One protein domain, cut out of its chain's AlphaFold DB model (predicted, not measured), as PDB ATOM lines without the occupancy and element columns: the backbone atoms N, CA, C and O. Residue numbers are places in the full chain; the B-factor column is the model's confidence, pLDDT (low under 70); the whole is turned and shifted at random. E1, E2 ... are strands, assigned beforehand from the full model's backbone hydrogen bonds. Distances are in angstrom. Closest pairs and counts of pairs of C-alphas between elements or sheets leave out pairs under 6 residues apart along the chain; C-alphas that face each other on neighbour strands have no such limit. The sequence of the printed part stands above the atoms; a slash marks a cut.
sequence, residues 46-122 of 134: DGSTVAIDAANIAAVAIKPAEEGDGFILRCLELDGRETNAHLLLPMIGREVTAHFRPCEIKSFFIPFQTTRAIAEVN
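This is residues 46 to 122 of the 134 residues of an uncharacterized protein of bacterium (UniProt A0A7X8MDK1). Two sheets lie face to face as a sandwich: the strongly twisted sheet E1-E2-E5-E6, and the hairpin E3 and E4 over one of its faces. The printed part has 77 residues, no named helix and six named strands, E1 to E6; both sheets are antiparallel, the class all strand. It is compact, with radius of gyration of the C-alphas 12.0 A and spans of 33 by 31 by 19 A.

E1, residues 57 to 64, begins at C-alpha 57 (-2.558, 17.762, 2.374) and measures 20.8 A; E2, 70 to 77, measures 23.2 A. E3, 83 to 89, E4, 94 to 100, and E5, 105 to 111, follow; E6, 119 to 121, ends at C-alpha 121 (12.081, 18.642, 11.720).

Within hydrogen-bond range are N 58 and O 76, 2.9 A, in hairpin E1 and E2; N 73 and O 108, 2.9 A, between E2 and E5; N 109 and O 119, 2.8 A, in hairpin E5 and E6; N 85 and O 98, 2.9 A, in hairpin E3 and E4. The sheets' facing parts are 9.5 A centre to centre.

The farthest C-alphas, Gly 80 and Thr 115, are 34.0 A apart. The printed part has no cut, no link is long, and no printed residue is under 70 in pLDDT.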
ATOM      1  N   ASP A  46       6.151  22.956 -18.752       93.81
ATOM      2  CA  ASP A  46       5.310  22.685 -17.599       93.81
ATOM      3  C   ASP A  46       6.102  21.905 -16.542       93.81
ATOM      4  O   ASP A  46       7.045  21.170 -16.847       93.81
ATOM      5  N   GLY A  47       5.741  22.093 -15.277       93.56
ATOM      6  CA  GLY A  47       6.394  21.409 -14.175       93.56
ATOM      7  C   GLY A  47       5.743  21.722 -12.837       93.56
ATOM      8  O   GLY A  47       5.062  22.734 -12.677       93.56
ATOM      9  N   SER A  48       5.969  20.835 -11.872       95.19
ATOM     10  CA  SER A  48       5.558  21.017 -10.480       95.19
ATOM     11  C   SER A  48       6.789  21.062  -9.588       95.19
ATOM     12  O   SER A  48       7.641  20.177  -9.657       95.19
ATOM     13  N   THR A  49       6.873  22.075  -8.726       94.38
ATOM     14  CA  THR A  49       7.906  22.132  -7.681       94.38
ATOM     15  C   THR A  49       7.633  21.096  -6.591       94.38
ATOM     16  O   THR A  49       8.557  20.432  -6.129       94.38
ATOM     17  N   VAL A  50       6.361  20.945  -6.212       96.94
ATOM     18  CA  VAL A  50       5.863  19.946  -5.263       96.94
ATOM     19  C   VAL A  50       4.578  19.359  -5.841       96.94
ATOM     20  O   VAL A  50       3.712  20.115  -6.282       96.94
ATOM     21  N   ALA A  51       4.458  18.037  -5.847       97.69
ATOM     22  CA  ALA A  51       3.235  17.318  -6.178       97.69
ATOM     23  C   ALA A  51       2.856  16.415  -4.999       97.69
ATOM     24  O   ALA A  51       3.715  15.762  -4.415       97.69
ATOM     25  N   ILE A  52       1.577  16.422  -4.632       98.12
ATOM     26  CA  ILE A  52       1.033  15.691  -3.486       98.12
ATOM     27  C   ILE A  52      -0.169  14.902  -3.992       98.12
ATOM     28  O   ILE A  52      -1.009  15.458  -4.699       98.12
ATOM     29  N   ASP A  53      -0.237  13.615  -3.671       98.06
ATOM     30  CA  ASP A  53      -1.299  12.711  -4.134       98.06
ATOM     31  C   ASP A  53      -2.582  12.757  -3.282       98.06
ATOM     32  O   ASP A  53      -3.597  12.172  -3.660       98.06
ATOM     33  N   ALA A  54      -2.558  13.483  -2.163       97.62
ATOM     34  CA  ALA A  54      -3.675  13.652  -1.243       97.62
ATOM     35  C   ALA A  54      -4.231  15.085  -1.271       97.62
ATOM     36  O   ALA A  54      -3.529  16.051  -0.973       97.62
ATOM     37  N   ALA A  55      -5.524  15.228  -1.582       95.62
ATOM     38  CA  ALA A  55      -6.182  16.530  -1.736       95.62
ATOM     39  C   ALA A  55      -6.305  17.339  -0.429       95.62
ATOM     40  O   ALA A  55      -6.407  18.565  -0.473       95.62
ATOM     41  N   ASN A  56      -6.292  16.669   0.724       97.50
ATOM     42  CA  ASN A  56      -6.377  17.285   2.045       97.50
ATOM     43  C   ASN A  56      -5.005  17.575   2.674       97.50
ATOM     44  O   ASN A  56      -4.954  18.025   3.815       97.50
ATOM     45  N   ILE A  57      -3.901  17.357   1.950       98.44
ATOM     46  CA  ILE A  57      -2.558  17.762   2.374       98.44
ATOM     47  C   ILE A  57      -2.086  18.917   1.494       98.44
ATOM     48  O   ILE A  57      -1.971  18.789   0.278       98.44
ATOM     49  N   ALA A  58      -1.760  20.053   2.108       97.75
ATOM     50  CA  ALA A  58      -1.250  21.222   1.398       97.75
ATOM     51  C   ALA A  58       0.208  21.506   1.753       97.75
ATOM     52  O   ALA A  58       0.560  21.573   2.928       97.75
ATOM     53  N   ALA A  59       1.044  21.761   0.742       97.31
ATOM     54  CA  ALA A  59       2.329  22.424   0.942       97.31
ATOM     55  C   ALA A  59       2.085  23.908   1.247       97.31
ATOM     56  O   ALA A  59       1.613  24.658   0.394       97.31
ATOM     57  N   VAL A  60       2.405  24.328   2.469       96.62
ATOM     58  CA  VAL A  60       2.179  25.699   2.957       96.62
ATOM     59  C   VAL A  60       3.465  26.519   3.031       96.62
ATOM     60  O   VAL A  60       3.407  27.743   3.109       96.62
ATOM     61  N   ALA A  61       4.632  25.871   2.980       96.38
ATOM     62  CA  ALA A  61       5.906  26.555   2.797       96.38
ATOM     63  C   ALA A  61       6.902  25.675   2.039       96.38
ATOM     64  O   ALA A  61       7.024  24.485   2.318       96.38
ATOM     65  N   ILE A  62       7.657  26.291   1.133       96.62
ATOM     66  CA  ILE A  62       8.905  25.750   0.602       96.62
ATOM     67  C   ILE A  62       9.942  26.869   0.601       96.62
ATOM     68  O   ILE A  62       9.695  27.949   0.061       96.62
ATOM     69  N   LYS A  63      11.076  26.648   1.260       96.81
ATOM     70  CA  LYS A  63      12.133  27.660   1.400       96.81
ATOM     71  C   LYS A  63      13.505  27.007   1.565       96.81
ATOM     72  O   LYS A  63      13.551  25.832   1.915       96.81
ATOM     73  N   PRO A  64      14.618  27.728   1.351       96.81
ATOM     74  CA  PRO A  64      15.923  27.267   1.817       96.81
ATOM     75  C   PRO A  64      15.906  26.993   3.326       96.81
ATOM     76  O   PRO A  64      15.204  27.686   4.078       96.81
ATOM     77  N   ALA A  65      16.661  25.985   3.758       96.56
ATOM     78  CA  ALA A  65      16.935  25.783   5.175       96.56
ATOM     79  C   ALA A  65      17.700  26.982   5.748       96.56
ATOM     80  O   ALA A  65      18.458  27.640   5.033       96.56
ATOM     81  N   GLU A  66      17.440  27.300   7.012       93.38
ATOM     82  CA  GLU A  66      18.176  28.330   7.746       93.38
ATOM     83  C   GLU A  66      19.633  27.907   7.936       93.38
ATOM     84  O   GLU A  66      20.549  28.689   7.680       93.38
ATOM     85  N   GLU A  67      19.838  26.636   8.285       88.44
ATOM     86  CA  GLU A  67      21.152  26.023   8.412       88.44
ATOM     87  C   GLU A  67      21.309  24.829   7.458       88.44
ATOM     88  O   GLU A  67      20.475  23.924   7.385       88.44
ATOM     89  N   GLY A  68      22.437  24.797   6.746       83.62
ATOM     90  CA  GLY A  68      22.825  23.685   5.877       83.62
ATOM     91  C   GLY A  68      22.297  23.743   4.438       83.62
ATOM     92  O   GLY A  68      21.570  24.642   4.026       83.62
ATOM     93  N   ASP A  69      22.706  22.743   3.653       91.75
ATOM     94  CA  ASP A  69      22.477  22.683   2.205       91.75
ATOM     95  C   ASP A  69      21.202  21.894   1.864       91.75
ATOM     96  O   ASP A  69      21.239  20.683   1.602       91.75
ATOM     97  N   GLY A  70      20.055  22.574   1.880       95.38
ATOM     98  CA  GLY A  70      18.769  21.954   1.569       95.38
ATOM     99  C   GLY A  70      17.582  22.913   1.519       95.38
ATOM    100  O   GLY A  70      17.713  24.131   1.649       95.38
ATOM    101  N   PHE A  71      16.398  22.331   1.342       96.88
ATOM    102  CA  PHE A  71      15.111  23.011   1.451       96.88
ATOM    103  C   PHE A  71      14.336  22.532   2.678       96.88
ATOM    104  O   PHE A  71      14.460  21.386   3.097       96.88
ATOM    105  N   ILE A  72      13.467  23.393   3.192       97.81
ATOM    106  CA  ILE A  72      12.403  23.047   4.125       97.81
ATOM    107  C   ILE A  72      11.092  23.018   3.357       97.81
ATOM    108  O   ILE A  72      10.710  24.022   2.753       97.81
ATOM    109  N   LEU A  73      10.400  21.883   3.413       98.19
ATOM    110  CA  LEU A  73       9.021  21.731   2.963       98.19
ATOM    111  C   LEU A  73       8.120  21.600   4.189       98.19
ATOM    112  O   LEU A  73       8.325  20.708   5.007       98.19
ATOM    113  N   ARG A  74       7.107  22.458   4.309       98.25
ATOM    114  CA  ARG A  74       6.078  22.355   5.347       98.25
ATOM    115  C   ARG A  74       4.739  22.005   4.734       98.25
ATOM    116  O   ARG A  74       4.282  22.687   3.814       98.25
ATOM    117  N   CYS A  75       4.101  20.997   5.307       98.25
ATOM    118  CA  CYS A  75       2.792  20.511   4.913       98.25
ATOM    119  C   CYS A  75       1.799  20.596   6.077       98.25
ATOM    120  O   CYS A  75       2.194  20.505   7.241       98.25
ATOM    121  N   LEU A  76       0.524  20.773   5.741       97.88
ATOM    122  CA  LEU A  76      -0.603  20.850   6.669       97.88
ATOM    123  C   LEU A  76      -1.719  19.904   6.205       97.88
ATOM    124  O   LEU A  76      -2.054  19.906   5.019       97.88
ATOM    125  N   GLU A  77      -2.306  19.158   7.140       98.44
ATOM    126  CA  GLU A  77      -3.557  18.416   6.942       98.44
ATOM    127  C   GLU A  77      -4.769  19.345   7.139       98.44
ATOM    128  O   GLU A  77      -4.841  20.096   8.113       98.44
ATOM    129  N   LEU A  78      -5.692  19.344   6.176       98.12
ATOM    130  CA  LEU A  78      -6.739  20.361   6.034       98.12
ATOM    131  C   LEU A  78      -8.117  19.935   6.542       98.12
ATOM    132  O   LEU A  78      -8.930  20.795   6.886       98.12
ATOM    133  N   ASP A  79      -8.397  18.638   6.569       97.12
ATOM    134  CA  ASP A  79      -9.743  18.104   6.744       97.12
ATOM    135  C   ASP A  79      -9.977  17.544   8.151       97.12
ATOM    136  O   ASP A  79     -11.077  17.096   8.470       97.12
ATOM    137  N   GLY A  80      -8.979  17.541   9.029       96.81
ATOM    138  CA  GLY A  80      -9.045  16.819  10.295       96.81
ATOM    139  C   GLY A  80      -9.145  15.305  10.084       96.81
ATOM    140  O   GLY A  80      -9.815  14.627  10.866       96.81
ATOM    141  N   ARG A  81      -8.539  14.777   9.012       95.94
ATOM    142  CA  ARG A  81      -8.560  13.354   8.651       95.94
ATOM    143  C   ARG A  81      -7.150  12.787   8.613       95.94
ATOM    144  O   ARG A  81      -6.264  13.313   7.948       95.94
ATOM    145  N   GLU A  82      -6.968  11.659   9.285       98.06
ATOM    146  CA  GLU A  82      -5.717  10.910   9.216       98.06
ATOM    147  C   GLU A  82      -5.439  10.451   7.778       98.06
ATOM    148  O   GLU A  82      -6.328   9.914   7.113       98.06
ATOM    149  N   THR A  83      -4.234  10.728   7.271       98.44
ATOM    150  CA  THR A  83      -3.914  10.606   5.842       98.44
ATOM    151  C   THR A  83      -2.466  10.197   5.620       98.44
ATOM    152  O   THR A  83      -1.545  10.839   6.117       98.44
ATOM    153  N   ASN A  84      -2.251   9.164   4.807       98.44
ATOM    154  CA  ASN A  84      -0.941   8.887   4.223       98.44
ATOM    155  C   ASN A  84      -0.846   9.606   2.879       98.44
ATOM    156  O   ASN A  84      -1.740   9.448   2.051       98.44
ATOM    157  N   ALA A  85       0.222  10.370   2.673       98.38
ATOM    158  CA  ALA A  85       0.442  11.111   1.440       98.38
ATOM    159  C   ALA A  85       1.859  10.899   0.909       98.38
ATOM    160  O   ALA A  85       2.831  10.825   1.670       98.38
ATOM    161  N   HIS A  86       1.964  10.847  -0.412       98.44
ATOM    162  CA  HIS A  86       3.209  10.845  -1.149       98.44
ATOM    163  C   HIS A  86       3.527  12.257  -1.647       98.44
ATOM    164  O   HIS A  86       2.777  12.853  -2.422       98.44
ATOM    165  N   LEU A  87       4.658  12.798  -1.190       98.25
ATOM    166  CA  LEU A  87       5.154  14.119  -1.557       98.25
ATOM    167  C   LEU A  87       6.299  13.955  -2.559       98.25
ATOM    168  O   LEU A  87       7.382  13.485  -2.213       98.25
ATOM    169  N   LEU A  88       6.070  14.381  -3.794       97.88
ATOM    170  CA  LEU A  88       7.039  14.380  -4.883       97.88
ATOM    171  C   LEU A  88       7.627  15.783  -5.063       97.88
ATOM    172  O   LEU A  88       6.890  16.766  -5.129       97.88
ATOM    173  N   LEU A  89       8.945  15.879  -5.239       96.12
ATOM    174  CA  LEU A  89       9.656  17.096  -5.647       96.12
ATOM    175  C   LEU A  89      10.418  16.829  -6.959       96.12
ATOM    176  O   LEU A  89      11.644  16.650  -6.944       96.12
ATOM    177  N   PRO A  90       9.713  16.776  -8.111       93.50
ATOM    178  CA  PRO A  90      10.265  16.285  -9.376       93.50
ATOM    179  C   PRO A  90      11.502  17.052  -9.845       93.50
ATOM    180  O   PRO A  90      12.460  16.454 -10.324       93.50
ATOM    181  N   MET A  91      11.508  18.371  -9.641       90.38
ATOM    182  CA  MET A  91      12.585  19.268 -10.076       90.38
ATOM    183  C   MET A  91      13.944  18.960  -9.433       90.38
ATOM    184  O   MET A  91      14.975  19.339  -9.983       90.38
ATOM    185  N   ILE A  92      13.951  18.291  -8.276       91.06
ATOM    186  CA  ILE A  92      15.168  17.913  -7.545       91.06
ATOM    187  C   ILE A  92      15.306  16.394  -7.366       91.06
ATOM    188  O   ILE A  92      16.224  15.943  -6.686       91.06
ATOM    189  N   GLY A  93      14.407  15.601  -7.964       92.44
ATOM    190  CA  GLY A  93      14.445  14.138  -7.896       92.44
ATOM    191  C   GLY A  93      14.336  13.590  -6.473       92.44
ATOM    192  O   GLY A  93      15.053  12.656  -6.117       92.44
ATOM    193  N   ARG A  94      13.496  14.207  -5.633       96.12
ATOM    194  CA  ARG A  94      13.286  13.807  -4.234       96.12
ATOM    195  C   ARG A  94      11.830  13.437  -3.997       96.12
ATOM    196  O   ARG A  94      10.941  14.042  -4.589       96.12
ATOM    197  N   GLU A  95      11.595  12.498  -3.090       96.81
ATOM    198  CA  GLU A  95      10.256  12.099  -2.664       96.81
ATOM    199  C   GLU A  95      10.248  11.680  -1.192       96.81
ATOM    200  O   GLU A  95      11.274  11.250  -0.655       96.81
ATOM    201  N   VAL A  96       9.102  11.829  -0.531       96.75
ATOM    202  CA  VAL A  96       8.877  11.357   0.837       96.75
ATOM    203  C   VAL A  96       7.427  10.908   0.992       96.75
ATOM    204  O   VAL A  96       6.502  11.597   0.573       96.75
ATOM    205  N   THR A  97       7.224   9.747   1.612       98.00
ATOM    206  CA  THR A  97       5.901   9.329   2.092       98.00
ATOM    207  C   THR A  97       5.783   9.714   3.556       98.00
ATOM    208  O   THR A  97       6.690   9.429   4.339       98.00
ATOM    209  N   ALA A  98       4.678  10.350   3.931       97.50
ATOM    210  CA  ALA A  98       4.434  10.753   5.304       97.50
ATOM    211  C   ALA A  98       2.993  10.470   5.725       97.50
ATOM    212  O   ALA A  98       2.049  10.619   4.948       97.50
ATOM    213  N   HIS A  99       2.855  10.084   6.985       98.06
ATOM    214  CA  HIS A  99       1.583   9.947   7.671       98.06
ATOM    215  C   HIS A  99       1.255  11.257   8.389       98.06
ATOM    216  O   HIS A  99       2.099  11.745   9.138       98.06
ATOM    217  N   PHE A 100       0.054  11.790   8.191       98.38
ATOM    218  CA  PHE A 100      -0.460  12.999   8.828       98.38
ATOM    219  C   PHE A 100      -1.641  12.658   9.733       98.38
ATOM    220  O   PHE A 100      -2.606  12.032   9.294       98.38
ATOM    221  N   ARG A 101      -1.586  13.112  10.983       98.12
ATOM    222  CA  ARG A 101      -2.715  13.105  11.919       98.12
ATOM    223  C   ARG A 101      -3.693  14.246  11.590       98.12
ATOM    224  O   ARG A 101      -3.307  15.203  10.915       98.12
ATOM    225  N   PRO A 102      -4.941  14.193  12.096       98.00
ATOM    226  CA  PRO A 102      -5.894  15.291  11.960       98.00
ATOM    227  C   PRO A 102      -5.291  16.652  12.332       98.00
ATOM    228  O   PRO A 102      -4.796  16.823  13.447       98.00
ATOM    229  N   CYS A 103      -5.357  17.613  11.408       97.00
ATOM    230  CA  CYS A 103      -4.837  18.978  11.547       97.00
ATOM    231  C   CYS A 103      -3.317  19.079  11.800       97.00
ATOM    232  O   CYS A 103      -2.840  20.105  12.293       97.00
ATOM    233  N   GLU A 104      -2.542  18.031  11.508       97.81
ATOM    234  CA  GLU A 104      -1.106  18.014  11.784       97.81
ATOM    235  C   GLU A 104      -0.318  18.914  10.825       97.81
ATOM    236  O   GLU A 104      -0.580  18.978   9.620       97.81
ATOM    237  N   ILE A 105       0.714  19.565  11.370       97.94
ATOM    238  CA  ILE A 105       1.737  20.276  10.606       97.94
ATOM    239  C   ILE A 105       3.033  19.466  10.650       97.94
ATOM    240  O   ILE A 105       3.604  19.235  11.720       97.94
ATOM    241  N   LYS A 106       3.551  19.104   9.475       97.56
ATOM    242  CA  LYS A 106       4.853  18.438   9.332       97.56
ATOM    243  C   LYS A 106       5.820  19.290   8.540       97.56
ATOM    244  O   LYS A 106       5.440  19.927   7.560       97.56
ATOM    245  N   SER A 107       7.072  19.309   8.980       98.06
ATOM    246  CA  SER A 107       8.163  19.998   8.291       98.06
ATOM    247  C   SER A 107       9.253  18.993   7.958       98.06
ATOM    248  O   SER A 107       9.631  18.194   8.808       98.06
ATOM    249  N   PHE A 108       9.762  19.047   6.737       97.62
ATOM    250  CA  PHE A 108      10.795  18.155   6.238       97.62
ATOM    251  C   PHE A 108      12.001  18.968   5.796       97.62
ATOM    252  O   PHE A 108      11.863  19.875   4.974       97.62
ATOM    253  N   PHE A 109      13.177  18.609   6.297       97.50
ATOM    254  CA  PHE A 109      14.448  19.024   5.732       97.50
ATOM    255  C   PHE A 109      14.826  18.094   4.578       97.50
ATOM    256  O   PHE A 109      14.951  16.878   4.748       97.50
ATOM    257  N   ILE A 110      15.008  18.681   3.399       97.12
ATOM    258  CA  ILE A 110      15.296  18.013   2.134       97.12
ATOM    259  C   ILE A 110      16.702  18.434   1.685       97.12
ATOM    260  O   ILE A 110      16.860  19.513   1.109       97.12
ATOM    261  N   PRO A 111      17.733  17.608   1.929       96.00
ATOM    262  CA  PRO A 111      19.103  17.937   1.542       96.00
ATOM    263  C   PRO A 111      19.270  18.046   0.020       96.00
ATOM    264  O   PRO A 111      18.611  17.326  -0.734       96.00
ATOM    265  N   PHE A 112      20.220  18.850  -0.459       93.38
ATOM    266  CA  PHE A 112      20.588  18.837  -1.885       93.38
ATOM    267  C   PHE A 112      21.306  17.547  -2.286       93.38
ATOM    268  O   PHE A 112      21.122  17.049  -3.395       93.38
ATOM    269  N   GLN A 113      22.099  16.967  -1.379       93.31
ATOM    270  CA  GLN A 113      22.718  15.666  -1.618       93.31
ATOM    271  C   GLN A 113      21.644  14.574  -1.597       93.31
ATOM    272  O   GLN A 113      21.037  14.298  -0.559       93.31
ATOM    273  N   THR A 114      21.432  13.923  -2.738       90.69
ATOM    274  CA  THR A 114      20.433  12.853  -2.910       90.69
ATOM    275  C   THR A 114      20.725  11.617  -2.061       90.69
ATOM    276  O   THR A 114      19.807  10.881  -1.717       90.69
ATOM    277  N   THR A 115      21.982  11.414  -1.661       92.44
ATOM    278  CA  THR A 115      22.412  10.321  -0.777       92.44
ATOM    279  C   THR A 115      22.032  10.530   0.689       92.44
ATOM    280  O   THR A 115      21.987   9.562   1.447       92.44
ATOM    281  N   ARG A 116      21.761  11.771   1.117       94.44
ATOM    282  CA  ARG A 116      21.344  12.075   2.491       94.44
ATOM    283  C   ARG A 116      19.827  11.972   2.591       94.44
ATOM    284  O   ARG A 116      19.118  12.587   1.797       94.44
ATOM    285  N   ALA A 117      19.332  11.225   3.575       94.12
ATOM    286  CA  ALA A 117      17.901  11.043   3.795       94.12
ATOM    287  C   ALA A 117      17.179  12.372   4.084       94.12
ATOM    288  O   ALA A 117      17.757  13.292   4.666       94.12
ATOM    289  N   ILE A 118      15.912  12.448   3.673       96.12
ATOM    290  CA  ILE A 118      14.991  13.506   4.107       96.12
ATOM    291  C   ILE A 118      14.681  13.259   5.584       96.12
ATOM    292  O   ILE A 118      14.455  12.113   5.974       96.12
ATOM    293  N   ALA A 119      14.683  14.314   6.393       95.06
ATOM    294  CA  ALA A 119      14.421  14.224   7.825       95.06
ATOM    295  C   ALA A 119      13.229  15.096   8.211       95.06
ATOM    296  O   ALA A 119      13.070  16.201   7.697       95.06
ATOM    297  N   GLU A 120      12.401  14.611   9.130       96.25
ATOM    298  CA  GLU A 120      11.364  15.429   9.749       96.25
ATOM    299  C   GLU A 120      11.983  16.335  10.821       96.25
ATOM    300  O   GLU A 120      12.809  15.900  11.626       96.25
ATOM    301  N   VAL A 121      11.574  17.601  10.824       96.50
ATOM    302  CA  VAL A 121      12.081  18.642  11.720       96.50
ATOM    303  C   VAL A 121      10.933  19.376  12.408       96.50
ATOM    304  O   VAL A 121       9.757  19.251  12.036       96.50
ATOM    305  N   ASN A 122      11.250  20.112  13.467       94.50
ATOM    306  CA  ASN A 122      10.286  20.969  14.149       94.50
ATOM    307  C   ASN A 122      10.076  22.299  13.381       94.50
ATOM    308  O   ASN A 122      10.527  22.486  12.247       94.50
TER     309      ASN A 122